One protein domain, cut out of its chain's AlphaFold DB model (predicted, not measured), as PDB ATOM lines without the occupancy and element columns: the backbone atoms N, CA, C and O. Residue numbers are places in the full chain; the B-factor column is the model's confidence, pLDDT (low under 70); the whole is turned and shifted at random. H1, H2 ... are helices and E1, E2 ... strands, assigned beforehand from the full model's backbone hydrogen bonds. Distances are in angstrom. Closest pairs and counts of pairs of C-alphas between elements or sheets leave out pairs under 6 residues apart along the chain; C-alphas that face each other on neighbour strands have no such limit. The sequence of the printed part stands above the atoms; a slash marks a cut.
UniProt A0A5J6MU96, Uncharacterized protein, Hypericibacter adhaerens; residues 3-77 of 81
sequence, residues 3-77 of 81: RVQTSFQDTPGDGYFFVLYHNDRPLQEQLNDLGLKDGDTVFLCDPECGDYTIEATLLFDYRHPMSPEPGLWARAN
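What this domain is: This is residues 3 to 77 of the 81 residues of an uncharacterized protein of Hypericibacter adhaerens (UniProt A0A5J6MU96). One strongly twisted sheet of six strands is curled like part of a barrel, not closed between its edge strands E1 and E2, and the short helix H1 sits at its rim. The 75 printed residues hold E1, E2, E3, H1, E4, E5 and E6 in that order along the chain. The mixed sheet has the order E1, E4, E5, E6, E3, E2. The class is mostly strand, and the whole is compact and rounded, with a radius of gyration of the C-alphas of 11.5 A and spans of 28, 26 and 22 A.

Where its parts are: E5, residues 53 to 62, is 21.7 A long and bends by 55 degrees at residue 57. E6, residues 71 to 76, is 16.1 A long and ends at C-alpha 76 (36.290, 27.673, 34.134). E4 is residues 41 to 45, 13.1 A, and E3 residues 16 to 19, 9.4 A. E1, residues 3 to 5, begins at C-alpha 3 (44.134, 35.678, 25.812); E2 is residues 8 to 10, and each spans 6.4 A. H1 is residues 27 to 33, 9.9 A.

How they stand to each other: E4, E5 and E6 form a meander, each strand the antiparallel neighbour of the one before; N 44 and O 54 are 2.8 A apart, N 59 and O 73 2.8 A. E6 and E3 are antiparallel, with N 17 and O 74 at 2.8 A. E2 and E3 are a hairpin, with N 18 and O 9 at 2.9 A. E1 and E4 are parallel, with N 4 and O 43 at 3.0 A. E1 runs on into E2 across a break of 2 residues, at 94 degrees, yet the two are apart. H1 only just is on the sheet, with 5 pairs of C-alphas within 10 A, and only grazes it with residues 27 to 31. In H1 every O i to N i+4 pair is within hydrogen-bond range.

The domain as a whole: The C-alphas farthest apart, of Asp 51 and Pro 68, are 31.6 A apart. The printed part has no cut and no long link. Its mean pLDDT is 79.1; residues 3 to 7, 11 to 13, 21 to 24 and 47 to 51 are under 70.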
ATOM      1  N   ARG A   3      43.240  36.573  25.059       63.31
ATOM      2  CA  ARG A   3      44.134  35.678  25.812       63.31
ATOM      3  C   ARG A   3      44.873  36.496  26.859       63.31
ATOM      4  O   ARG A   3      45.521  37.475  26.499       63.31
ATOM      5  N   VAL A   4      44.776  36.090  28.120       68.19
ATOM      6  CA  VAL A   4      45.508  36.713  29.224       68.19
ATOM      7  C   VAL A   4      46.588  35.732  29.649       68.19
ATOM      8  O   VAL A   4      46.294  34.633  30.112       68.19
ATOM      9  N   GLN A   5      47.846  36.112  29.439       62.91
ATOM     10  CA  GLN A   5      48.975  35.345  29.957       62.91
ATOM     11  C   GLN A   5      49.158  35.715  31.417       62.91
ATOM     12  O   GLN A   5      49.538  36.839  31.740       62.91
ATOM     13  N   THR A   6      48.820  34.778  32.287       63.91
ATOM     14  CA  THR A   6      48.855  34.974  33.725       63.91
ATOM     15  C   THR A   6      49.076  33.634  34.390       63.91
ATOM     16  O   THR A   6      48.459  32.644  33.999       63.91
ATOM     17  N   SER A   7      49.916  33.603  35.418       65.50
ATOM     18  CA  SER A   7      49.924  32.467  36.332       65.50
ATOM     19  C   SER A   7      48.581  32.420  37.058       65.50
ATOM     20  O   SER A   7      47.922  33.450  37.259       65.50
ATOM     21  N   PHE A   8      48.154  31.227  37.437       72.50
ATOM     22  CA  PHE A   8      46.948  31.046  38.225       72.50
ATOM     23  C   PHE A   8      47.121  29.873  39.179       72.50
ATOM     24  O   PHE A   8      47.854  28.929  38.896       72.50
ATOM     25  N   GLN A   9      46.442  29.931  40.319       72.56
ATOM     26  CA  GLN A   9      46.387  28.811  41.249       72.56
ATOM     27  C   GLN A   9      45.027  28.129  41.127       72.56
ATOM     28  O   GLN A   9      43.997  28.755  41.375       72.56
ATOM     29  N   ASP A  10      45.039  26.858  40.725       70.62
ATOM     30  CA  ASP A  10      43.846  26.011  40.701       70.62
ATOM     31  C   ASP A  10      43.417  25.667  42.133       70.62
ATOM     32  O   ASP A  10      44.243  25.252  42.958       70.62
ATOM     33  N   THR A  11      42.129  25.835  42.435       69.69
ATOM     34  CA  THR A  11      41.524  25.250  43.631       69.69
ATOM     35  C   THR A  11      41.001  23.854  43.283       69.69
ATOM     36  O   THR A  11      40.102  23.718  42.453       69.69
ATOM     37  N   PRO A  12      41.542  22.776  43.892       68.25
ATOM     38  CA  PRO A  12      41.260  21.418  43.442       68.25
ATOM     39  C   PRO A  12      39.760  21.088  43.419       68.25
ATOM     40  O   PRO A  12      39.136  20.893  44.462       68.25
ATOM     41  N   GLY A  13      39.207  20.942  42.213       67.38
ATOM     42  CA  GLY A  13      37.907  20.314  41.973       67.38
ATOM     43  C   GLY A  13      36.672  21.221  42.003       67.38
ATOM     44  O   GLY A  13      35.567  20.692  41.878       67.38
ATOM     45  N   ASP A  14      36.813  22.544  42.125       79.75
ATOM     46  CA  ASP A  14      35.676  23.484  42.069       79.75
ATOM     47  C   ASP A  14      35.612  24.323  40.778       79.75
ATOM     48  O   ASP A  14      34.573  24.926  40.484       79.75
ATOM     49  N   GLY A  15      36.676  24.295  39.969       85.12
ATOM     50  CA  GLY A  15      36.758  25.003  38.693       85.12
ATOM     51  C   GLY A  15      36.941  26.513  38.843       85.12
ATOM     52  O   GLY A  15      36.643  27.248  37.897       85.12
ATOM     53  N   TYR A  16      37.387  26.978  40.010       87.44
ATOM     54  CA  TYR A  16      37.816  28.350  40.232       87.44
ATOM     55  C   TYR A  16      39.344  28.439  40.186       87.44
ATOM     56  O   TYR A  16      40.070  27.561  40.631       87.44
ATOM     57  N   PHE A  17      39.830  29.534  39.620       86.81
ATOM     58  CA  PHE A  17      41.247  29.809  39.450       86.81
ATOM     59  C   PHE A  17      41.528  31.174  40.044       86.81
ATOM     60  O   PHE A  17      40.899  32.166  39.666       86.81
ATOM     61  N   PHE A  18      42.466  31.230  40.980       85.31
ATOM     62  CA  PHE A  18      42.937  32.499  41.502       85.31
ATOM     63  C   PHE A  18      43.923  33.109  40.507       85.31
ATOM     64  O   PHE A  18      44.931  32.481  40.181       85.31
ATOM     65  N   VAL A  19      43.623  34.304  39.990       84.25
ATOM     66  CA  VAL A  19      44.429  34.951  38.945       84.25
ATOM     67  C   VAL A  19      45.602  35.687  39.595       84.25
ATOM     68  O   VAL A  19      45.398  36.569  40.427       84.25
ATOM     69  N   LEU A  20      46.833  35.316  39.230       75.38
ATOM     70  CA  LEU A  20      48.065  35.847  39.825       75.38
ATOM     71  C   LEU A  20      48.716  36.931  38.954       75.38
ATOM     72  O   LEU A  20      48.262  37.261  37.869       75.38
ATOM     73  N   TYR A  21      49.795  37.532  39.450       66.88
ATOM     74  CA  TYR A  21      50.570  38.514  38.700       66.88
ATOM     75  C   TYR A  21      51.481  37.824  37.686       66.88
ATOM     76  O   TYR A  21      52.123  36.825  38.002       66.88
ATOM     77  N   HIS A  22      51.616  38.415  36.502       61.59
ATOM     78  CA  HIS A  22      52.669  38.066  35.554       61.59
ATOM     79  C   HIS A  22      53.489  39.326  35.226       61.59
ATOM     80  O   HIS A  22      52.913  40.383  34.966       61.59
ATOM     81  N   ASN A  23      54.824  39.219  35.242       62.00
ATOM     82  CA  ASN A  23      55.801  40.267  34.879       62.00
ATOM     83  C   ASN A  23      55.935  41.503  35.802       62.00
ATOM     84  O   ASN A  23      56.084  42.611  35.286       62.00
ATOM     85  N   ASP A  24      55.890  41.361  37.132       66.19
ATOM     86  CA  ASP A  24      56.128  42.450  38.117       66.19
ATOM     87  C   ASP A  24      55.223  43.700  37.993       66.19
ATOM     88  O   ASP A  24      55.379  44.671  38.737       66.19
ATOM     89  N   ARG A  25      54.246  43.697  37.078       70.00
ATOM     90  CA  ARG A  25      53.277  44.782  36.893       70.00
ATOM     91  C   ARG A  25      51.995  44.499  37.676       70.00
ATOM     92  O   ARG A  25      51.507  43.366  37.624       70.00
ATOM     93  N   PRO A  26      51.379  45.506  38.321       75.56
ATOM     94  CA  PRO A  26      50.107  45.330  39.012       75.56
ATOM     95  C   PRO A  26      49.018  44.785  38.079       75.56
ATOM     96  O   PRO A  26      48.762  45.344  37.015       75.56
ATOM     97  N   LEU A  27      48.341  43.712  38.495       73.44
ATOM     98  CA  LEU A  27      47.260  43.055  37.753       73.44
ATOM     99  C   LEU A  27      46.184  44.054  37.303       73.44
ATOM    100  O   LEU A  27      45.749  44.018  36.160       73.44
ATOM    101  N   GLN A  28      45.827  45.011  38.162       75.06
ATOM    102  CA  GLN A  28      44.833  46.036  37.849       75.06
ATOM    103  C   GLN A  28      45.235  46.935  36.667       75.06
ATOM    104  O   GLN A  28      44.377  47.300  35.869       75.06
ATOM    105  N   GLU A  29      46.522  47.258  36.507       80.44
ATOM    106  CA  GLU A  29      46.997  47.991  35.326       80.44
ATOM    107  C   GLU A  29      46.867  47.143  34.064       80.44
ATOM    108  O   GLU A  29      46.410  47.638  33.041       80.44
ATOM    109  N   GLN A  30      47.210  45.856  34.148       77.06
ATOM    110  CA  GLN A  30      47.105  44.940  33.012       77.06
ATOM    111  C   GLN A  30      45.648  44.766  32.573       77.06
ATOM    112  O   GLN A  30      45.348  44.834  31.384       77.06
ATOM    113  N   LEU A  31      44.725  44.602  33.525       80.62
ATOM    114  CA  LEU A  31      43.292  44.523  33.240       80.62
ATOM    115  C   LEU A  31      42.777  45.813  32.593       80.62
ATOM    116  O   LEU A  31      42.026  45.741  31.623       80.62
ATOM    117  N   ASN A  32      43.208  46.978  33.091       83.69
ATOM    118  CA  ASN A  32      42.822  48.278  32.539       83.69
ATOM    119  C   ASN A  32      43.366  48.489  31.118       83.69
ATOM    120  O   ASN A  32      42.605  48.898  30.242       83.69
ATOM    121  N   ASP A  33      44.642  48.174  30.877       83.81
ATOM    122  CA  ASP A  33      45.284  48.263  29.557       83.81
ATOM    123  C   ASP A  33      44.565  47.366  28.532       83.81
ATOM    124  O   ASP A  33      44.393  47.736  27.369       83.81
ATOM    125  N   LEU A  34      44.109  46.190  28.976       80.62
ATOM    126  CA  LEU A  34      43.370  45.224  28.161       80.62
ATOM    127  C   LEU A  34      41.864  45.526  28.075       80.62
ATOM    128  O   LEU A  34      41.154  44.872  27.308       80.62
ATOM    129  N   GLY A  35      41.371  46.506  28.838       84.94
ATOM    130  CA  GLY A  35      39.959  46.883  28.900       84.94
ATOM    131  C   GLY A  35      39.040  45.806  29.484       84.94
ATOM    132  O   GLY A  35      37.844  45.824  29.183       84.94
ATOM    133  N   LEU A  36      39.589  44.885  30.282       86.19
ATOM    134  CA  LEU A  36      38.877  43.746  30.859       86.19
ATOM    135  C   LEU A  36      37.974  44.162  32.017       86.19
ATOM    136  O   LEU A  36      38.296  45.058  32.800       86.19
ATOM    137  N   LYS A  37      36.842  43.477  32.132       88.94
ATOM    138  CA  LYS A  37      35.796  43.748  33.116       88.94
ATOM    139  C   LYS A  37      35.299  42.465  33.764       88.94
ATOM    140  O   LYS A  37      35.550  41.356  33.294       88.94
ATOM    141  N   ASP A  38      34.565  42.639  34.855       89.31
ATOM    142  CA  ASP A  38      33.832  41.550  35.489       89.31
ATOM    143  C   ASP A  38      32.890  40.863  34.490       89.31
ATOM    144  O   ASP A  38      32.186  41.528  33.725       89.31
ATOM    145  N   GLY A  39      32.907  39.530  34.482       89.38
ATOM    146  CA  GLY A  39      32.130  38.711  33.555       89.38
ATOM    147  C   GLY A  39      32.743  38.530  32.163       89.38
ATOM    148  O   GLY A  39      32.169  37.792  31.359       89.38
ATOM    149  N   ASP A  40      33.890  39.146  31.857       89.44
ATOM    150  CA  ASP A  40      34.559  38.919  30.576       89.44
ATOM    151  C   ASP A  40      35.106  37.494  30.474       89.44
ATOM    152  O   ASP A  40      35.676  36.939  31.420       89.44
ATOM    153  N   THR A  41      34.981  36.916  29.280       89.75
ATOM    154  CA  THR A  41      35.567  35.613  28.979       89.75
ATOM    155  C   THR A  41      37.004  35.760  28.495       89.75
ATOM    156  O   THR A  41      37.278  36.412  27.479       89.75
ATOM    157  N   VAL A  42      37.916  35.084  29.185       85.56
ATOM    158  CA  VAL A  42      39.348  35.060  28.896       85.56
ATOM    159  C   VAL A  42      39.851  33.634  28.738       85.56
ATOM    160  O   VAL A  42      39.253  32.674  29.221       85.56
ATOM    161  N   PHE A  43      40.985  33.500  28.065       84.44
ATOM    162  CA  PHE A  43      41.788  32.288  28.135       84.44
ATOM    163  C   PHE A  43      42.913  32.494  29.142       84.44
ATOM    164  O   PHE A  43      43.751  33.372  28.923       84.44
ATOM    165  N   LEU A  44      42.924  31.690  30.202       81.31
ATOM    166  CA  LEU A  44      44.046  31.572  31.124       81.31
ATOM    167  C   LEU A  44      45.076  30.613  30.534       81.31
ATOM    168  O   LEU A  44      44.725  29.523  30.079       81.31
ATOM    169  N   CYS A  45      46.336  31.027  30.530       76.06
ATOM    170  CA  CYS A  45      47.459  30.234  30.050       76.06
ATOM    171  C   CYS A  45      48.620  30.423  31.021       76.06
ATOM    172  O   CYS A  45      49.077  31.556  31.204       76.06
ATOM    173  N   ASP A  46      49.063  29.324  31.630       71.38
ATOM    174  CA  ASP A  46      50.246  29.318  32.481       71.38
ATOM    175  C   ASP A  46      51.473  28.986  31.611       71.38
ATOM    176  O   ASP A  46      51.541  27.885  31.052       71.38
ATOM    177  N   PRO A  47      52.436  29.916  31.464       64.38
ATOM    178  CA  PRO A  47      53.603  29.721  30.607       64.38
ATOM    179  C   PRO A  47      54.501  28.555  31.048       64.38
ATOM    180  O   PRO A  47      55.258  28.042  30.224       64.38
ATOM    181  N   GLU A  48      54.420  28.115  32.308       67.38
ATOM    182  CA  GLU A  48      55.197  26.985  32.831       67.38
ATOM    183  C   GLU A  48      54.505  25.626  32.605       67.38
ATOM    184  O   GLU A  48      55.174  24.593  32.569       67.38
ATOM    185  N   CYS A  49      53.185  25.609  32.375       61.38
ATOM    186  CA  CYS A  49      52.400  24.388  32.132       61.38
ATOM    187  C   CYS A  49      52.245  24.015  30.640       61.38
ATOM    188  O   CYS A  49      51.536  23.058  30.317       61.38
ATOM    189  N   GLY A  50      52.902  24.729  29.719       65.06
ATOM    190  CA  GLY A  50      52.849  24.459  28.274       65.06
ATOM    191  C   GLY A  50      51.582  24.994  27.585       65.06
ATOM    192  O   GLY A  50      51.077  26.050  27.942       65.06
ATOM    193  N   ASP A  51      51.053  24.272  26.584       66.38
ATOM    194  CA  ASP A  51      49.864  24.668  25.792       66.38
ATOM    195  C   ASP A  51      48.523  24.549  26.556       66.38
ATOM    196  O   ASP A  51      47.438  24.643  25.966       66.38
ATOM    197  N   TYR A  52      48.560  24.317  27.870       73.50
ATOM    198  CA  TYR A  52      47.349  24.179  28.666       73.50
ATOM    199  C   TYR A  52      46.643  25.531  28.797       73.50
ATOM    200  O   TYR A  52      47.116  26.455  29.456       73.50
ATOM    201  N   THR A  53      45.498  25.635  28.126       78.19
ATOM    202  CA  THR A  53      44.701  26.857  28.069       78.19
ATOM    203  C   THR A  53      43.313  26.577  28.626       78.19
ATOM    204  O   THR A  53      42.641  25.661  28.151       78.19
ATOM    205  N   ILE A  54      42.858  27.378  29.587       81.69
ATOM    206  CA  ILE A  54      41.513  27.267  30.163       81.69
ATOM    207  C   ILE A  54      40.678  28.455  29.710       81.69
ATOM    208  O   ILE A  54      41.055  29.606  29.917       81.69
ATOM    209  N   GLU A  55      39.514  28.185  29.128       87.56
ATOM    210  CA  GLU A  55      38.493  29.211  28.938       87.56
ATOM    211  C   GLU A  55      37.764  29.474  30.259       87.56
ATOM    212  O   GLU A  55      37.119  28.580  30.815       87.56
ATOM    213  N   ALA A  56      37.833  30.707  30.754       89.62
ATOM    214  CA  ALA A  56      37.253  31.090  32.030       89.62
ATOM    215  C   ALA A  56      36.561  32.456  31.970       89.62
ATOM    216  O   ALA A  56      36.872  33.304  31.135       89.62
ATOM    217  N   THR A  57      35.619  32.666  32.881       91.75
ATOM    218  CA  THR A  57      34.945  33.952  33.093       91.75
ATOM    219  C   THR A  57      35.586  34.666  34.277       91.75
ATOM    220  O   THR A  57      35.670  34.065  35.350       91.75
ATOM    221  N   LEU A  58      36.022  35.918  34.103       90.81
ATOM    222  CA  LEU A  58      36.599  36.730  35.179       90.81
ATOM    223  C   LEU A  58      35.545  37.126  36.215       90.81
ATOM    224  O   LEU A  58      34.416  37.469  35.871       90.81
ATOM    225  N   LEU A  59      35.955  37.100  37.479       91.38
ATOM    226  CA  LEU A  59      35.159  37.428  38.652       91.38
ATOM    227  C   LEU A  59      35.955  38.410  39.517       91.38
ATOM    228  O   LEU A  59      36.873  38.017  40.243       91.38
ATOM    229  N   PHE A  60      35.632  39.694  39.408       88.88
ATOM    230  CA  PHE A  60      36.284  40.756  40.171       88.88
ATOM    231  C   PHE A  60      35.708  40.814  41.588       88.88
ATOM    232  O   PHE A  60      34.520  40.570  41.798       88.88
ATOM    233  N   ASP A  61      36.557  41.133  42.568       87.31
ATOM    234  CA  ASP A  61      36.198  41.215  43.991       87.31
ATOM    235  C   ASP A  61      35.450  39.976  44.526       87.31
ATOM    236  O   ASP A  61      34.664  40.039  45.479       87.31
ATOM    237  N   TYR A  62      35.706  38.813  43.924       88.75
ATOM    238  CA  TYR A  62      35.025  37.579  44.267       88.75
ATOM    239  C   TYR A  62      35.598  36.977  45.552       88.75
ATOM    240  O   TYR A  62      36.813  36.839  45.712       88.75
ATOM    241  N   ARG A  63      34.706  36.594  46.473       87.88
ATOM    242  CA  ARG A  63      35.052  35.917  47.731       87.88
ATOM    243  C   ARG A  63      34.881  34.412  47.581       87.88
ATOM    244  O   ARG A  63      33.788  33.885  47.787       87.88
ATOM    245  N   HIS A  64      35.964  33.729  47.232       85.06
ATOM    246  CA  HIS A  64      35.975  32.272  47.179       85.06
ATOM    247  C   HIS A  64      35.928  31.674  48.600       85.06
ATOM    248  O   HIS A  64      36.601  32.201  49.482       85.06
ATOM    249  N   PRO A  65      35.218  30.559  48.861       83.69
ATOM    250  CA  PRO A  65      35.132  29.957  50.201       83.69
ATOM    251  C   PRO A  65      36.482  29.629  50.865       83.69
ATOM    252  O   PRO A  65      36.564  29.568  52.088       83.69
ATOM    253  N   MET A  66      37.530  29.427  50.062       79.06
ATOM    254  CA  MET A  66      38.896  29.137  50.522       79.06
ATOM    255  C   MET A  66      39.761  30.390  50.750       79.06
ATOM    256  O   MET A  66      40.865  30.267  51.273       79.06
ATOM    257  N   SER A  67      39.286  31.581  50.369       78.19
ATOM    258  CA  SER A  67      39.984  32.856  50.567       78.19
ATOM    259  C   SER A  67      39.098  33.828  51.353       78.19
ATOM    260  O   SER A  67      38.045  34.231  50.858       78.19
ATOM    261  N   PRO A  68      39.501  34.248  52.566       73.06
ATOM    262  CA  PRO A  68      38.705  35.176  53.369       73.06
ATOM    263  C   PRO A  68      38.612  36.579  52.746       73.06
ATOM    264  O   PRO A  68      37.678  37.323  53.053       73.06
ATOM    265  N   GLU A  69      39.549  36.935  51.865       80.94
ATOM    266  CA  GLU A  69      39.592  38.227  51.182       80.94
ATOM    267  C   GLU A  69      39.058  38.124  49.740       80.94
ATOM    268  O   GLU A  69      39.314  37.119  49.061       80.94
ATOM    269  N   PRO A  70      38.305  39.140  49.262       83.31
ATOM    270  CA  PRO A  70      37.913  39.237  47.860       83.31
ATOM    271  C   PRO A  70      39.143  39.443  46.970       83.31
ATOM    272  O   PRO A  70      40.074  40.152  47.347       83.31
ATOM    273  N   GLY A  71      39.130  38.857  45.777       85.19
ATOM    274  CA  GLY A  71      40.214  39.018  44.808       85.19
ATOM    275  C   GLY A  71      39.750  38.817  43.372       85.19
ATOM    276  O   GLY A  71      38.560  38.625  43.122       85.19
ATOM    277  N   LEU A  72      40.694  38.847  42.427       87.75
ATOM    278  CA  LEU A  72      40.402  38.474  41.048       87.75
ATOM    279  C   LEU A  72      40.455  36.953  40.904       87.75
ATOM    280  O   LEU A  72      41.511  36.330  41.019       87.75
ATOM    281  N   TRP A  73      39.299  36.375  40.616       90.88
ATOM    282  CA  TRP A  73      39.157  34.961  40.310       90.88
ATOM    283  C   TRP A  73      38.715  34.788  38.865       90.88
ATOM    284  O   TRP A  73      38.234  35.718  38.219       90.88
ATOM    285  N   ALA A  74      38.842  33.574  38.355       90.50
ATOM    286  CA  ALA A  74      38.204  33.168  37.123       90.50
ATOM    287  C   ALA A  74      37.527  31.818  37.335       90.50
ATOM    288  O   ALA A  74      38.077  30.945  37.997       90.50
ATOM    289  N   ARG A  75      36.338  31.628  36.770       91.62
ATOM    290  CA  ARG A  75      35.661  30.328  36.789       91.62
ATOM    291  C   ARG A  75      35.790  29.674  35.428       91.62
ATOM    292  O   ARG A  75      35.364  30.280  34.446       91.62
ATOM    293  N   ALA A  76      36.305  28.448  35.367       89.56
ATOM    294  CA  ALA A  76      36.290  27.673  34.134       89.56
ATOM    295  C   ALA A  76      34.864  27.588  33.585       89.56
ATOM    296  O   ALA A  76      33.895  27.268  34.288       89.56
ATOM    297  N   ASN A  77      34.739  27.860  32.295       87.56
ATOM    298  CA  ASN A  77      33.523  27.559  31.572       87.56
ATOM    299  C   ASN A  77      33.487  26.045  31.339       87.56
ATOM    300  O   ASN A  77      34.519  25.424  31.093       87.56
TER     301      ASN A  77